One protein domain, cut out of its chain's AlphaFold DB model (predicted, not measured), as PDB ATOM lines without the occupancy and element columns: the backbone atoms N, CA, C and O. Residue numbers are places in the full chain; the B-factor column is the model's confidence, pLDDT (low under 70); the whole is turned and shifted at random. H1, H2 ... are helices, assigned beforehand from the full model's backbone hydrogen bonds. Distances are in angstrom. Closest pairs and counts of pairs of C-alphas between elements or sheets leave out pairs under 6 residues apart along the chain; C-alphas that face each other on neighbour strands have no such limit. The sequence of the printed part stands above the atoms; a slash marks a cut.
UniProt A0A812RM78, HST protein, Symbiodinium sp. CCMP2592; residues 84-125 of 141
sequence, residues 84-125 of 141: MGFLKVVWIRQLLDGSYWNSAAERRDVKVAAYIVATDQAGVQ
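Overview. This is residues 84 to 125 of the 141 residues of the protein "HST protein" of Symbiodinium sp. CCMP2592 (UniProt A0A812RM78). A long helix, H2, and a shorter one, H1, run side by side in opposite directions as a loose U, joined by residues 98 to 102. The free residues 117 to 125, of which 117 to 122 belong to H2, stick out at one end. The printed part has 42 residues, with two named helices in the order H1, H2 and no named strand; the class is all helix. It is loose, with a radius of gyration of the C-alphas of 12.1 A, and spans 37 by 18 by 10 A.

Along the chain. H2, residues 103 to 122, is 28.8 A long from first to last C-alpha and ends at C-alpha 122 (170.385, 113.989, 144.870). H1, residues 84 to 97, is 20.2 A long and begins at C-alpha 84 (157.390, 105.190, 151.669).

Arrangement. H2 and H1 are close but not clearly touching; their closest C-alphas, those of Asp 109 and Val 90, are 7.5 A apart. They run opposite ways at a shallow tilt of 11 degrees. In H1 and H2 every O i to N i+4 pair is within hydrogen-bond range.

Size, cuts and confidence. The two farthest C-alphas, of Gly 98 and Val 124, are 37.6 A apart. The printed part has no cut, and the link from H1 to H2 is tight. Residues 98 to 102 and 122 to 125 have pLDDT under 70.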
ATOM      1  N   MET A  84     158.560 106.044 151.443       88.56
ATOM      2  CA  MET A  84     157.390 105.190 151.669       88.56
ATOM      3  C   MET A  84     157.561 104.228 152.849       88.56
ATOM      4  O   MET A  84     156.575 103.870 153.492       88.56
ATOM      5  N   GLY A  85     158.790 103.799 153.141       89.94
ATOM      6  CA  GLY A  85     159.101 103.017 154.335       89.94
ATOM      7  C   GLY A  85     158.949 103.858 155.600       89.94
ATOM      8  O   GLY A  85     158.278 103.434 156.537       89.94
ATOM      9  N   PHE A  86     159.489 105.078 155.590       91.25
ATOM     10  CA  PHE A  86     159.364 106.023 156.699       91.25
ATOM     11  C   PHE A  86     157.903 106.387 157.008       91.25
ATOM     12  O   PHE A  86     157.460 106.247 158.148       91.25
ATOM     13  N   LEU A  87     157.117 106.768 155.994       89.25
ATOM     14  CA  LEU A  87     155.714 107.160 156.173       89.25
ATOM     15  C   LEU A  87     154.852 106.028 156.749       89.25
ATOM     16  O   LEU A  87     153.967 106.283 157.564       89.25
ATOM     17  N   LYS A  88     155.130 104.767 156.383       89.50
ATOM     18  CA  LYS A  88     154.460 103.603 156.987       89.50
ATOM     19  C   LYS A  88     154.744 103.497 158.483       89.50
ATOM     20  O   LYS A  88     153.822 103.236 159.247       89.50
ATOM     21  N   VAL A  89     155.993 103.711 158.904       87.31
ATOM     22  CA  VAL A  89     156.376 103.675 160.325       87.31
ATOM     23  C   VAL A  89     155.684 104.792 161.105       87.31
ATOM     24  O   VAL A  89     155.104 104.522 162.155       87.31
ATOM     25  N   VAL A  90     155.683 106.019 160.574       86.88
ATOM     26  CA  VAL A  90     154.985 107.163 161.189       86.88
ATOM     27  C   VAL A  90     153.497 106.865 161.356       86.88
ATOM     28  O   VAL A  90     152.947 107.060 162.439       86.88
ATOM     29  N   TRP A  91     152.854 106.338 160.312       85.25
ATOM     30  CA  TRP A  91     151.433 106.004 160.354       85.25
ATOM     31  C   TRP A  91     151.114 104.910 161.384       85.25
ATOM     32  O   TRP A  91     150.170 105.055 162.156       85.25
ATOM     33  N   ILE A  92     151.928 103.849 161.459       84.94
ATOM     34  CA  ILE A  92     151.768 102.794 162.473       84.94
ATOM     35  C   ILE A  92     151.905 103.370 163.886       84.94
ATOM     36  O   ILE A  92     151.082 103.058 164.744       84.94
ATOM     37  N   ARG A  93     152.896 104.236 164.131       84.44
ATOM     38  CA  ARG A  93     153.078 104.889 165.437       84.44
ATOM     39  C   ARG A  93     151.844 105.703 165.832       84.44
ATOM     40  O   ARG A  93     151.349 105.556 166.941       84.44
ATOM     41  N   GLN A  94     151.299 106.494 164.906       80.94
ATOM     42  CA  GLN A  94     150.077 107.273 165.144       80.94
ATOM     43  C   GLN A  94     148.863 106.390 165.472       80.94
ATOM     44  O   GLN A  94     148.054 106.755 166.322       80.94
ATOM     45  N   LEU A  95     148.734 105.232 164.815       80.75
ATOM     46  CA  LEU A  95     147.658 104.277 165.094       80.75
ATOM     47  C   LEU A  95     147.790 103.636 166.483       80.75
ATOM     48  O   LEU A  95     146.775 103.404 167.134       80.75
ATOM     49  N   LEU A  96     149.017 103.338 166.921       81.69
ATOM     50  CA  LEU A  96     149.287 102.662 168.192       81.69
ATOM     51  C   LEU A  96     149.220 103.597 169.405       81.69
ATOM     52  O   LEU A  96     148.689 103.202 170.439       81.69
ATOM     53  N   ASP A  97     149.720 104.827 169.282       76.56
ATOM     54  CA  ASP A  97     149.832 105.750 170.418       76.56
ATOM     55  C   ASP A  97     148.498 106.429 170.773       76.56
ATOM     56  O   ASP A  97     148.383 107.067 171.819       76.56
ATOM     57  N   GLY A  98     147.473 106.323 169.916       66.50
ATOM     58  CA  GLY A  98     146.127 106.873 170.143       66.50
ATOM     59  C   GLY A  98     146.058 108.404 170.269       66.50
ATOM     60  O   GLY A  98     144.969 108.972 170.346       66.50
ATOM     61  N   SER A  99     147.202 109.093 170.277       61.41
ATOM     62  CA  SER A  99     147.305 110.541 170.378       61.41
ATOM     63  C   SER A  99     147.235 111.183 168.997       61.41
ATOM     64  O   SER A  99     148.117 110.997 168.156       61.41
ATOM     65  N   TYR A 100     146.208 112.003 168.796       57.25
ATOM     66  CA  TYR A 100     146.174 112.996 167.728       57.25
ATOM     67  C   TYR A 100     147.280 114.042 167.981       57.25
ATOM     68  O   TYR A 100     147.241 114.755 168.978       57.25
ATOM     69  N   TRP A 101     148.251 114.109 167.066       55.81
ATOM     70  CA  TRP A 101     149.168 115.234 166.803       55.81
ATOM     71  C   TRP A 101     149.846 115.894 168.019       55.81
ATOM     72  O   TRP A 101     149.489 116.995 168.440       55.81
ATOM     73  N   ASN A 102     150.932 115.294 168.514       64.06
ATOM     74  CA  ASN A 102     151.931 116.063 169.262       64.06
ATOM     75  C   ASN A 102     152.754 116.907 168.276       64.06
ATOM     76  O   ASN A 102     153.558 116.374 167.510       64.06
ATOM     77  N   SER A 103     152.582 118.232 168.321       70.56
ATOM     78  CA  SER A 103     153.193 119.177 167.367       70.56
ATOM     79  C   SER A 103     154.723 119.081 167.264       70.56
ATOM     80  O   SER A 103     155.289 119.360 166.209       70.56
ATOM     81  N   ALA A 104     155.414 118.658 168.328       73.12
ATOM     82  CA  ALA A 104     156.861 118.442 168.311       73.12
ATOM     83  C   ALA A 104     157.271 117.198 167.498       73.12
ATOM     84  O   ALA A 104     158.215 117.267 166.713       73.12
ATOM     85  N   ALA A 105     156.544 116.085 167.648       73.75
ATOM     86  CA  ALA A 105     156.802 114.855 166.896       73.75
ATOM     87  C   ALA A 105     156.482 115.040 165.406       73.75
ATOM     88  O   ALA A 105     157.249 114.608 164.554       73.75
ATOM     89  N   GLU A 106     155.413 115.772 165.091       77.06
ATOM     90  CA  GLU A 106     155.055 116.107 163.710       77.06
ATOM     91  C   GLU A 106     156.126 116.974 163.034       77.06
ATOM     92  O   GLU A 106     156.590 116.657 161.941       77.06
ATOM     93  N   ARG A 107     156.594 118.035 163.708       81.62
ATOM     94  CA  ARG A 107     157.702 118.862 163.199       81.62
ATOM     95  C   ARG A 107     158.955 118.029 162.949       81.62
ATOM     96  O   ARG A 107     159.671 118.286 161.980       81.62
ATOM     97  N   ARG A 108     159.212 117.027 163.800       87.88
ATOM     98  CA  ARG A 108     160.325 116.103 163.606       87.88
ATOM     99  C   ARG A 108     160.126 115.235 162.369       87.88
ATOM    100  O   ARG A 108     161.018 115.202 161.526       87.88
ATOM    101  N   ASP A 109     158.967 114.598 162.234       89.12
ATOM    102  CA  ASP A 109     158.660 113.724 161.100       89.12
ATOM    103  C   ASP A 109     158.730 114.478 159.767       89.12
ATOM    104  O   ASP A 109     159.235 113.945 158.781       89.12
ATOM    105  N   VAL A 110     158.292 115.742 159.741       87.88
ATOM    106  CA  VAL A 110     158.418 116.618 158.567       87.88
ATOM    107  C   VAL A 110     159.886 116.929 158.257       87.88
ATOM    108  O   VAL A 110     160.284 116.813 157.098       87.88
ATOM    109  N   LYS A 111     160.715 117.272 159.262       88.44
ATOM    110  CA  LYS A 111     162.170 117.496 159.079       88.44
ATOM    111  C   LYS A 111     162.844 116.247 158.500       88.44
ATOM    112  O   LYS A 111     163.653 116.349 157.580       88.44
ATOM    113  N   VAL A 112     162.473 115.072 159.001       90.88
ATOM    114  CA  VAL A 112     162.995 113.775 158.553       90.88
ATOM    115  C   VAL A 112     162.546 113.460 157.130       90.88
ATOM    116  O   VAL A 112     163.389 113.182 156.284       90.88
ATOM    117  N   ALA A 113     161.254 113.572 156.822       90.19
ATOM    118  CA  ALA A 113     160.740 113.346 155.475       90.19
ATOM    119  C   ALA A 113     161.386 114.285 154.445       90.19
ATOM    120  O   ALA A 113     161.762 113.836 153.364       90.19
ATOM    121  N   ALA A 114     161.571 115.563 154.790       87.75
ATOM    122  CA  ALA A 114     162.247 116.530 153.927       87.75
ATOM    123  C   ALA A 114     163.700 116.124 153.638       87.75
ATOM    124  O   ALA A 114     164.142 116.197 152.490       87.75
ATOM    125  N   TYR A 115     164.425 115.638 154.650       89.12
ATOM    126  CA  TYR A 115     165.775 115.101 154.475       89.12
ATOM    127  C   TYR A 115     165.797 113.864 153.558       89.12
ATOM    128  O   TYR A 115     166.630 113.784 152.655       89.12
ATOM    129  N   ILE A 116     164.856 112.928 153.729       89.25
ATOM    130  CA  ILE A 116     164.744 111.739 152.865       89.25
ATOM    131  C   ILE A 116     164.510 112.155 151.408       89.25
ATOM    132  O   ILE A 116     165.230 111.725 150.516       89.25
ATOM    133  N   VAL A 117     163.565 113.065 151.160       87.69
ATOM    134  CA  VAL A 117     163.287 113.562 149.802       87.69
ATOM    135  C   VAL A 117     164.516 114.233 149.187       87.69
ATOM    136  O   VAL A 117     164.822 113.992 148.020       87.69
ATOM    137  N   ALA A 118     165.235 115.055 149.956       84.38
ATOM    138  CA  ALA A 118     166.440 115.726 149.475       84.38
ATOM    139  C   ALA A 118     167.560 114.731 149.124       84.38
ATOM    140  O   ALA A 118     168.248 114.906 148.118       84.38
ATOM    141  N   THR A 119     167.730 113.678 149.928       81.12
ATOM    142  CA  THR A 119     168.732 112.630 149.671       81.12
ATOM    143  C   THR A 119     168.374 111.768 148.459       81.12
ATOM    144  O   THR A 119     169.253 111.533 147.629       81.12
ATOM    145  N   ASP A 120     167.100 111.400 148.284       80.38
ATOM    146  CA  ASP A 120     166.610 110.662 147.110       80.38
ATOM    147  C   ASP A 120     166.788 111.471 145.810       80.38
ATOM    148  O   ASP A 120     167.266 110.948 144.802       80.38
ATOM    149  N   GLN A 121     166.450 112.768 145.825       76.00
ATOM    150  CA  GLN A 121     166.582 113.651 144.656       76.00
ATOM    151  C   GLN A 121     168.032 113.862 144.219       76.00
ATOM    152  O   GLN A 121     168.299 114.046 143.032       76.00
ATOM    153  N   ALA A 122     168.970 113.837 145.166       67.50
ATOM    154  CA  ALA A 122     170.385 113.989 144.870       67.50
ATOM    155  C   ALA A 122     170.967 112.778 144.118       67.50
ATOM    156  O   ALA A 122     172.019 112.919 143.501       67.50
ATOM    157  N   GLY A 123     170.309 111.606 144.143       57.84
ATOM    158  CA  GLY A 123     170.702 110.421 143.364       57.84
ATOM    159  C   GLY A 123     172.099 109.867 143.684       57.84
ATOM    160  O   GLY A 123     172.661 109.107 142.897       57.84
ATOM    161  N   VAL A 124     172.679 110.266 144.817       58.69
ATOM    162  CA  VAL A 124     174.061 109.989 145.227       58.69
ATOM    163  C   VAL A 124     174.035 109.426 146.644       58.69
ATOM    164  O   VAL A 124     173.352 109.988 147.503       58.69
ATOM    165  N   GLN A 125     174.801 108.354 146.898       61.12
ATOM    166  CA  GLN A 125     174.962 107.775 148.239       61.12
ATOM    167  C   GLN A 125     175.270 108.880 149.252       61.12
ATOM    168  O   GLN A 125     176.150 109.705 149.019       61.12
TER     169      GLN A 125